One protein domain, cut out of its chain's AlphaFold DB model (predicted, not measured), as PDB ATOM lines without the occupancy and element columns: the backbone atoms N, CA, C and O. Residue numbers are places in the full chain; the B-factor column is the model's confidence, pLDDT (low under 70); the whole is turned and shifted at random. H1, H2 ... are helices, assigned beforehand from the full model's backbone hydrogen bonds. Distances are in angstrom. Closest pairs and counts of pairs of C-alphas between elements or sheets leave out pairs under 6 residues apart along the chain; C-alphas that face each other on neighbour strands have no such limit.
ATOM      1  N   THR A 276     174.975 117.011 168.743       94.44
ATOM      2  CA  THR A 276     174.952 117.980 167.632       94.44
ATOM      3  C   THR A 276     175.380 117.382 166.291       94.44
ATOM      4  O   THR A 276     174.909 117.819 165.245       94.44
ATOM      5  N   ASP A 277     176.253 116.374 166.302       93.88
ATOM      6  CA  ASP A 277     176.615 115.627 165.101       93.88
ATOM      7  C   ASP A 277     175.470 114.699 164.684       93.88
ATOM      8  O   ASP A 277     175.064 114.718 163.525       93.88
ATOM      9  N   ILE A 278     174.902 113.944 165.632       94.94
ATOM     10  CA  ILE A 278     173.772 113.028 165.390       94.94
ATOM     11  C   ILE A 278     172.567 113.781 164.810       94.94
ATOM     12  O   ILE A 278     171.922 113.282 163.891       94.94
ATOM     13  N   ALA A 279     172.307 115.008 165.273       95.19
ATOM     14  CA  ALA A 279     171.210 115.850 164.795       95.19
ATOM     15  C   ALA A 279     171.264 116.183 163.286       95.19
ATOM     16  O   ALA A 279     170.258 116.606 162.725       95.19
ATOM     17  N   LYS A 280     172.405 115.968 162.611       94.19
ATOM     18  CA  LYS A 280     172.548 116.129 161.150       94.19
ATOM     19  C   LYS A 280     171.842 115.023 160.350       94.19
ATOM     20  O   LYS A 280     171.686 115.151 159.137       94.19
ATOM     21  N   LEU A 281     171.468 113.921 160.999       96.56
ATOM     22  CA  LEU A 281     170.738 112.804 160.400       96.56
ATOM     23  C   LEU A 281     169.225 112.995 160.550       96.56
ATOM     24  O   LEU A 281     168.766 113.685 161.458       96.56
ATOM     25  N   CYS A 282     168.426 112.339 159.705       95.81
ATOM     26  CA  CYS A 282     166.978 112.299 159.918       95.81
ATOM     27  C   CYS A 282     166.629 111.455 161.156       95.81
ATOM     28  O   CYS A 282     167.391 110.570 161.539       95.81
ATOM     29  N   MET A 283     165.460 111.691 161.760       95.31
ATOM     30  CA  MET A 283     165.053 111.036 163.016       95.31
ATOM     31  C   MET A 283     165.156 109.503 162.976       95.31
ATOM     32  O   MET A 283     165.664 108.905 163.920       95.31
ATOM     33  N   ALA A 284     164.760 108.877 161.864       92.75
ATOM     34  CA  ALA A 284     164.842 107.425 161.700       92.75
ATOM     35  C   ALA A 284     166.293 106.899 161.684       92.75
ATOM     36  O   ALA A 284     166.582 105.846 162.247       92.75
ATOM     37  N   ASP A 285     167.221 107.634 161.065       96.00
ATOM     38  CA  ASP A 285     168.643 107.274 161.057       96.00
ATOM     39  C   ASP A 285     169.284 107.520 162.433       96.00
ATOM     40  O   ASP A 285     170.162 106.762 162.846       96.00
ATOM     41  N   GLN A 286     168.846 108.562 163.156       96.69
ATOM     42  CA  GLN A 286     169.310 108.851 164.517       96.69
ATOM     43  C   GLN A 286     168.964 107.718 165.485       96.69
ATOM     44  O   GLN A 286     169.799 107.361 166.311       96.69
ATOM     45  N   GLU A 287     167.756 107.164 165.390       95.19
ATOM     46  CA  GLU A 287     167.299 106.053 166.233       95.19
ATOM     47  C   GLU A 287     168.178 104.810 166.037       95.19
ATOM     48  O   GLU A 287     168.760 104.302 166.995       95.19
ATOM     49  N   VAL A 288     168.393 104.411 164.778       95.38
ATOM     50  CA  VAL A 288     169.264 103.277 164.422       95.38
ATOM     51  C   VAL A 288     170.705 103.511 164.876       95.38
ATOM     52  O   VAL A 288     171.361 102.588 165.355       95.38
ATOM     53  N   LEU A 289     171.218 104.736 164.729       95.50
ATOM     54  CA  LEU A 289     172.570 105.065 165.166       95.50
ATOM     55  C   LEU A 289     172.708 105.028 166.690       95.50
ATOM     56  O   LEU A 289     173.699 104.505 167.181       95.50
ATOM     57  N   ARG A 290     171.750 105.580 167.442       94.69
ATOM     58  CA  ARG A 290     171.784 105.541 168.911       94.69
ATOM     59  C   ARG A 290     171.752 104.112 169.420       94.69
ATOM     60  O   ARG A 290     172.571 103.776 170.261       94.69
ATOM     61  N   TRP A 291     170.879 103.287 168.843       93.50
ATOM     62  CA  TRP A 291     170.862 101.854 169.108       93.50
ATOM     63  C   TRP A 291     172.231 101.232 168.836       93.50
ATOM     64  O   TRP A 291     172.776 100.553 169.683       93.50
ATOM     65  N   HIS A 292     172.844 101.531 167.690       93.12
ATOM     66  CA  HIS A 292     174.153 100.985 167.338       93.12
ATOM     67  C   HIS A 292     175.309 101.391 168.276       93.12
ATOM     68  O   HIS A 292     176.318 100.690 168.351       93.12
ATOM     69  N   LEU A 293     175.203 102.555 168.916       92.25
ATOM     70  CA  LEU A 293     176.222 103.094 169.822       92.25
ATOM     71  C   LEU A 293     176.015 102.662 171.279       92.25
ATOM     72  O   LEU A 293     176.820 103.048 172.125       92.25
ATOM     73  N   ASP A 294     174.946 101.921 171.560       88.12
ATOM     74  CA  ASP A 294     174.660 101.364 172.875       88.12
ATOM     75  C   ASP A 294     175.739 100.347 173.300       88.12
ATOM     76  O   ASP A 294     176.459  99.793 172.466       88.12
ATOM     77  N   GLU A 295     175.899 100.138 174.609       77.06
ATOM     78  CA  GLU A 295     176.947  99.263 175.151       77.06
ATOM     79  C   GLU A 295     176.632  97.765 175.001       77.06
ATOM     80  O   GLU A 295     177.539  96.941 175.146       77.06
ATOM     81  N   ASP A 296     175.385  97.388 174.689       82.31
ATOM     82  CA  ASP A 296     175.037  95.994 174.403       82.31
ATOM     83  C   ASP A 296     175.572  95.567 173.022       82.31
ATOM     84  O   ASP A 296     175.140  96.052 171.977       82.31
ATOM     85  N   ASP A 297     176.476  94.582 172.997       70.50
ATOM     86  CA  ASP A 297     177.062  94.024 171.767       70.50
ATOM     87  C   ASP A 297     176.010  93.443 170.786       70.50
ATOM     88  O   ASP A 297     176.296  93.259 169.592       70.50
ATOM     89  N   LYS A 298     174.781  93.160 171.252       76.50
ATOM     90  CA  LYS A 298     173.636  92.761 170.410       76.50
ATOM     91  C   LYS A 298     173.015  93.942 169.667       76.50
ATOM     92  O   LYS A 298     172.415  93.741 168.600       76.50
ATOM     93  N   HIS A 299     173.167  95.156 170.191       86.25
ATOM     94  CA  HIS A 299     172.662  96.392 169.610       86.25
ATOM     95  C   HIS A 299     173.552  96.863 168.456       86.25
ATOM     96  O   HIS A 299     174.236  97.879 168.483       86.25
ATOM     97  N   GLN A 300     173.523  96.108 167.361       85.94
ATOM     98  CA  GLN A 300     174.134  96.517 166.102       85.94
ATOM     99  C   GLN A 300     173.104  97.192 165.206       85.94
ATOM    100  O   GLN A 300     171.939  96.791 165.186       85.94
ATOM    101  N   GLY A 301     173.533  98.173 164.403       88.69
ATOM    102  CA  GLY A 301     172.628  98.940 163.544       88.69
ATOM    103  C   GLY A 301     171.769  98.043 162.654       88.69
ATOM    104  O   GLY A 301     170.575  98.266 162.520       88.69
ATOM    105  N   ARG A 302     172.341  96.961 162.120       88.62
ATOM    106  CA  ARG A 302     171.636  96.010 161.248       88.62
ATOM    107  C   ARG A 302     170.565  95.169 161.962       88.62
ATOM    108  O   ARG A 302     169.674  94.656 161.296       88.62
ATOM    109  N   ASN A 303     170.641  95.049 163.286       88.56
ATOM    110  CA  ASN A 303     169.679  94.308 164.105       88.56
ATOM    111  C   ASN A 303     168.549  95.210 164.630       88.56
ATOM    112  O   ASN A 303     167.692  94.746 165.374       88.56
ATOM    113  N   HIS A 304     168.538  96.499 164.270       92.75
ATOM    114  CA  HIS A 304     167.503  97.418 164.724       92.75
ATOM    115  C   HIS A 304     166.112  97.003 164.191       92.75
ATOM    116  O   HIS A 304     165.991  96.695 162.996       92.75
ATOM    117  N   PRO A 305     165.035  97.069 165.003       93.06
ATOM    118  CA  PRO A 305     163.688  96.660 164.585       93.06
ATOM    119  C   PRO A 305     163.196  97.332 163.295       93.06
ATOM    120  O   PRO A 305     162.597  96.686 162.439       93.06
ATOM    121  N   SER A 306     163.510  98.618 163.090       92.75
ATOM    122  CA  SER A 306     163.118  99.349 161.870       92.75
ATOM    123  C   SER A 306     163.755  98.814 160.578       92.75
ATOM    124  O   SER A 306     163.255  99.114 159.490       92.75
ATOM    125  N   ILE A 307     164.840  98.038 160.682       92.50
ATOM    126  CA  ILE A 307     165.463  97.322 159.565       92.50
ATOM    127  C   ILE A 307     164.841  95.940 159.425       92.50
ATOM    128  O   ILE A 307     164.392  95.615 158.331       92.50
ATOM    129  N   LEU A 308     164.762  95.166 160.511       91.06
ATOM    130  CA  LEU A 308     164.228  93.797 160.487       91.06
ATOM    131  C   LEU A 308     162.769  93.740 159.999       91.06
ATOM    132  O   LEU A 308     162.377  92.794 159.323       91.06
ATOM    133  N   ASN A 309     161.993  94.800 160.231       92.94
ATOM    134  CA  ASN A 309     160.592  94.892 159.815       92.94
ATOM    135  C   ASN A 309     160.387  95.284 158.331       92.94
ATOM    136  O   ASN A 309     159.250  95.484 157.910       92.94
ATOM    137  N   LYS A 310     161.443  95.417 157.507       88.81
ATOM    138  CA  LYS A 310     161.340  95.846 156.089       88.81
ATOM    139  C   LYS A 310     160.898  94.760 155.100       88.81
ATOM    140  O   LYS A 310     160.956  94.993 153.894       88.81
ATOM    141  N   GLY A 311     160.423  93.617 155.588       89.12
ATOM    142  CA  GLY A 311     159.999  92.488 154.764       89.12
ATOM    143  C   GLY A 311     161.132  91.485 154.571       89.12
ATOM    144  O   GLY A 311     161.783  91.103 155.542       89.12
ATOM    145  N   ASP A 312     161.358  91.047 153.331       92.50
ATOM    146  CA  ASP A 312     162.365  90.028 153.020       92.50
ATOM    147  C   ASP A 312     163.817  90.492 153.267       92.50
ATOM    148  O   ASP A 312     164.120  91.681 153.408       92.50
ATOM    149  N   ARG A 313     164.752  89.533 153.284       88.44
ATOM    150  CA  ARG A 313     166.179  89.786 153.548       88.44
ATOM    151  C   ARG A 313     166.800  90.794 152.570       88.44
ATOM    152  O   ARG A 313     167.669  91.568 152.969       88.44
ATOM    153  N   ILE A 314     166.368  90.820 151.308       91.19
ATOM    154  CA  ILE A 314     166.909  91.734 150.291       91.19
ATOM    155  C   ILE A 314     166.446  93.166 150.580       91.19
ATOM    156  O   ILE A 314     167.245  94.105 150.504       91.19
ATOM    157  N   ALA A 315     165.178  93.349 150.942       93.00
ATOM    158  CA  ALA A 315     164.618  94.633 151.340       93.00
ATOM    159  C   ALA A 315     165.297  95.169 152.611       93.00
ATOM    160  O   ALA A 315     165.703  96.337 152.639       93.00
ATOM    161  N   GLN A 316     165.521  94.306 153.609       92.75
ATOM    162  CA  GLN A 316     166.283  94.637 154.818       92.75
ATOM    163  C   GLN A 316     167.708  95.109 154.475       92.75
ATOM    164  O   GLN A 316     168.128  96.186 154.906       92.75
ATOM    165  N   GLN A 317     168.439  94.359 153.641       90.88
ATOM    166  CA  GLN A 317     169.804  94.702 153.216       90.88
ATOM    167  C   GLN A 317     169.870  96.024 152.443       90.88
ATOM    168  O   GLN A 317     170.758  96.846 152.700       90.88
ATOM    169  N   LYS A 318     168.934  96.262 151.514       94.19
ATOM    170  CA  LYS A 318     168.851  97.520 150.753       94.19
ATOM    171  C   LYS A 318     168.591  98.707 151.677       94.19
ATOM    172  O   LYS A 318     169.261  99.735 151.553       94.19
ATOM    173  N   TYR A 319     167.659  98.560 152.617       95.12
ATOM    174  CA  TYR A 319     167.326  99.613 153.571       95.12
ATOM    175  C   TYR A 319     168.494  99.919 154.516       95.12
ATOM    176  O   TYR A 319     168.899 101.078 154.631       95.12
ATOM    177  N   PHE A 320     169.111  98.890 155.104       94.38
ATOM    178  CA  PHE A 320     170.300  99.046 155.945       94.38
ATOM    179  C   PHE A 320     171.455  99.709 155.188       94.38
ATOM    180  O   PHE A 320     172.056 100.657 155.688       94.38
ATOM    181  N   SER A 321     171.726  99.284 153.950       93.94
ATOM    182  CA  SER A 321     172.777  99.878 153.113       93.94
ATOM    183  C   SER A 321     172.535 101.367 152.843       93.94
ATOM    184  O   SER A 321     173.481 102.159 152.810       93.94
ATOM    185  N   ALA A 322     171.271 101.777 152.688       96.19
ATOM    186  CA  ALA A 322     170.911 103.179 152.514       96.19
ATOM    187  C   ALA A 322     171.183 104.010 153.779       96.19
ATOM    188  O   ALA A 322     171.775 105.087 153.661       96.19
ATOM    189  N   ILE A 323     170.811 103.504 154.963       96.50
ATOM    190  CA  ILE A 323     171.108 104.146 156.258       96.50
ATOM    191  C   ILE A 323     172.621 104.217 156.466       96.50
ATOM    192  O   ILE A 323     173.155 105.304 156.678       96.50
ATOM    193  N   LYS A 324     173.330 103.091 156.308       95.19
ATOM    194  CA  LYS A 324     174.792 103.001 156.425       95.19
ATOM    195  C   LYS A 324     175.483 104.086 155.608       95.19
ATOM    196  O   LYS A 324     176.334 104.796 156.128       95.19
ATOM    197  N   ARG A 325     175.096 104.258 154.342       96.00
ATOM    198  CA  ARG A 325     175.684 105.280 153.464       96.00
ATOM    199  C   ARG A 325     175.430 106.705 153.964       96.00
ATOM    200  O   ARG A 325     176.332 107.533 153.872       96.00
ATOM    201  N   ARG A 326     174.227 107.008 154.467       96.88
ATOM    202  CA  ARG A 326     173.895 108.341 155.005       96.88
ATOM    203  C   ARG A 326     174.654 108.629 156.298       96.88
ATOM    204  O   ARG A 326     175.275 109.684 156.398       96.88
ATOM    205  N   VAL A 327     174.681 107.671 157.225       96.44
ATOM    206  CA  VAL A 327     175.428 107.768 158.487       96.44
ATOM    207  C   VAL A 327     176.924 107.924 158.227       96.44
ATOM    208  O   VAL A 327     177.542 108.850 158.749       96.44
ATOM    209  N   PHE A 328     177.497 107.093 157.355       95.31
ATOM    210  CA  PHE A 328     178.907 107.183 156.993       95.31
ATOM    211  C   PHE A 328     179.245 108.535 156.358       95.31
ATOM    212  O   PHE A 328     180.202 109.180 156.771       95.31
ATOM    213  N   LYS A 329     178.429 109.014 155.409       94.81
ATOM    214  CA  LYS A 329     178.644 110.314 154.755       94.81
ATOM    215  C   LYS A 329     178.588 111.485 155.741       94.81
ATOM    216  O   LYS A 329     179.369 112.419 155.604       94.81
ATOM    217  N   ALA A 330     177.657 111.461 156.694       94.81
ATOM    218  CA  ALA A 330     177.473 112.562 157.634       94.81
ATOM    219  C   ALA A 330     178.491 112.542 158.784       94.81
ATOM    220  O   ALA A 330     178.893 113.604 159.258       94.81
ATOM    221  N   LEU A 331     178.881 111.349 159.251       94.31
ATOM    222  CA  LEU A 331     179.566 111.175 160.536       94.31
ATOM    223  C   LEU A 331     180.882 110.394 160.472       94.31
ATOM    224  O   LEU A 331     181.591 110.372 161.476       94.31
ATOM    225  N   GLY A 332     181.202 109.736 159.354       92.44
ATOM    226  CA  GLY A 332     182.352 108.828 159.253       92.44
ATOM    227  C   GLY A 332     182.187 107.540 160.070       92.44
ATOM    228  O   GLY A 332     183.173 106.933 160.478       92.44
ATOM    229  N   LEU A 333     180.953 107.131 160.376       92.94
ATOM    230  CA  LEU A 333     180.652 105.899 161.113       92.94
ATOM    231  C   LEU A 333     180.140 104.824 160.158       92.94
ATOM    232  O   LEU A 333     179.168 105.049 159.436       92.94
ATOM    233  N   ASP A 334     180.774 103.653 160.165       91.75
ATOM    234  CA  ASP A 334     180.268 102.484 159.458       91.75
ATOM    235  C   ASP A 334     179.490 101.599 160.436       91.75
ATOM    236  O   ASP A 334     180.052 100.756 161.123       91.75
ATOM    237  N   ILE A 335     178.167 101.758 160.445       91.69
ATOM    238  CA  ILE A 335     177.253 101.025 161.339       91.69
ATOM    239  C   ILE A 335     177.124  99.519 161.033       91.69
ATOM    240  O   ILE A 335     176.292  98.836 161.630       91.69
ATOM    241  N   SER A 336     177.895  98.995 160.072       88.19
ATOM    242  CA  SER A 336     178.096  97.546 159.905       88.19
ATOM    243  C   SER A 336     179.247  96.992 160.746       88.19
ATOM    244  O   SER A 336     179.400  95.779 160.839       88.19
ATOM    245  N   LEU A 337     180.039  97.868 161.365       87.94
ATOM    246  CA  LEU A 337     181.113  97.525 162.284       87.94
ATOM    247  C   LEU A 337     180.648  97.815 163.711       87.94
ATOM    248  O   LEU A 337     180.191  98.927 163.953       87.94
ATOM    249  N   PRO A 338     180.795  96.894 164.678       88.12
ATOM    250  CA  PRO A 338     180.556  97.219 166.082       88.12
ATOM    251  C   PRO A 338     181.354  98.457 166.515       88.12
ATOM    252  O   PRO A 338     182.558  98.548 166.249       88.12
ATOM    253  N   TRP A 339     180.703  99.398 167.208       88.81
ATOM    254  CA  TRP A 339     181.316 100.677 167.577       88.81
ATOM    255  C   TRP A 339     182.613 100.500 168.378       88.81
ATOM    256  O   TRP A 339     183.616 101.161 168.103       88.81
ATOM    257  N   LYS A 340     182.632  99.550 169.316       87.12
ATOM    258  CA  LYS A 340     183.814  99.199 170.118       87.12
ATOM    259  C   LYS A 340     185.012  98.780 169.259       87.12
ATOM    260  O   LYS A 340     186.139  99.156 169.559       87.12
ATOM    261  N   ILE A 341     184.767  98.056 168.167       87.62
ATOM    262  CA  ILE A 341     185.816  97.620 167.236       87.62
ATOM    263  C   ILE A 341     186.291  98.800 166.393       87.62
ATOM    264  O   ILE A 341     187.493  99.033 166.289       87.62
ATOM    265  N   GLN A 342     185.368  99.578 165.816       89.62
ATOM    266  CA  GLN A 342     185.745 100.717 164.978       89.62
ATOM    267  C   GLN A 342     186.527 101.773 165.777       89.62
ATOM    268  O   GLN A 342     187.569 102.243 165.325       89.62
ATOM    269  N   SER A 343     186.045 102.135 166.965       88.81
ATOM    270  CA  SER A 343     186.683 103.140 167.823       88.81
ATOM    271  C   SER A 343     188.076 102.718 168.290       88.81
ATOM    272  O   SER A 343     188.994 103.535 168.248       88.81
ATOM    273  N   ALA A 344     188.264 101.443 168.649       87.62
ATOM    274  CA  ALA A 344     189.569 100.901 169.022       87.62
ATOM    275  C   ALA A 344     190.539 100.822 167.830       87.62
ATOM    276  O   ALA A 344     191.727 101.113 167.976       87.62
ATOM    277  N   ALA A 345     190.043 100.464 166.641       86.19
ATOM    278  CA  ALA A 345     190.860 100.317 165.437       86.19
ATOM    279  C   ALA A 345     191.433 101.652 164.928       86.19
ATOM    280  O   ALA A 345     192.507 101.681 164.325       86.19
ATOM    281  N   MET A 346     190.735 102.768 165.157       83.88
ATOM    282  CA  MET A 346     191.080 104.075 164.587       83.88
ATOM    283  C   MET A 346     192.040 104.882 165.478       83.88
ATOM    284  O   MET A 346     191.750 106.009 165.891       83.88
ATOM    285  N   SER A 347     193.218 104.312 165.749       75.06
ATOM    286  CA  SER A 347     194.339 105.016 166.387       75.06
ATOM    287  C   SER A 347     194.992 105.996 165.405       75.06
ATOM    288  O   SER A 347     195.586 105.582 164.407       75.06
TER     289      SER A 347
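This is residues 276 to 347 of the 505 residues of an uncharacterized protein of Limnohabitans sp. 2KL-17 (UniProt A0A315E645). The long straight helix H3 makes one side of this small domain, with a shorter helix, H1, crossing over it at nearly a right angle and the tiny helix H2 packed on its first half. H4 is a short helix near one end of the longest axis, the end away from H2, and a long looping stretch, residues 293 to 304, joins H1 to H2. The printed part has 72 residues with four named helices, in the order H1, H2, H3, H4, and no named strand; the class is all helix. It is compact, with a radius of gyration of the C-alphas of 11.8 A, and its C-alphas span 38 by 25 by 16 A.

H1, residues 283 to 292, and H3, residues 313 to 331, only just touch, with 3 pairs of C-alphas within 8 A. Their closest C-alphas are those of Asp 285 and Ile 323, 6.2 A apart, and their lines stand about perpendicular, at 88 degrees. H3 touches H1 with residues 323 to 327 alone. H2, residues 305 to 308, is close to H1 but not clearly touching it; the closest C-alphas, those of Val 288 and Ser 306, are 7.7 A apart. H2 touches H3, which meets it with residues 316 to 320 alone, and the closest C-alphas are those of Ile 307 and Gln 316, 5.5 A apart. H4, residues 339 to 345, touches no helix. It is close to H1 but not clearly touching, the closest C-alphas being those of His 292 and Trp 339, 7.2 A apart, at a steep tilt of 65 degrees, the same way. H4 is apart from H2 and from H3. Each O i to N i+4 pair inside H1, H3 and H4 is within hydrogen-bond range; H2 is too short for such a pair, and its one O i to N i+3 pair is within range.

H1 begins at C-alpha 283, at (165.053, 111.036, 163.016), and measures 14.2 A from first to last C-alpha. H2 has four residues, Pro 305 to Leu 308. H3 begins at C-alpha 313, at (166.179, 89.786, 153.548), and is the longest helix, with 19 residues over 26.2 A. H4 runs 9.8 A from Trp 339 to Ala 345, whose C-alpha is at (190.860, 100.317, 165.437).

The two C-alphas farthest apart are those of Gly 311 and Ser 347, at 38.4 A. The printed part, residues 276 to 347, has no cut. The link from H1 to H2 is long, with 12 residues; that from H2 to H3 is tight, with 4, and that from H3 to H4 is short, with 7. The mean pLDDT of the printed part is 91.1, and no printed residue is under 70.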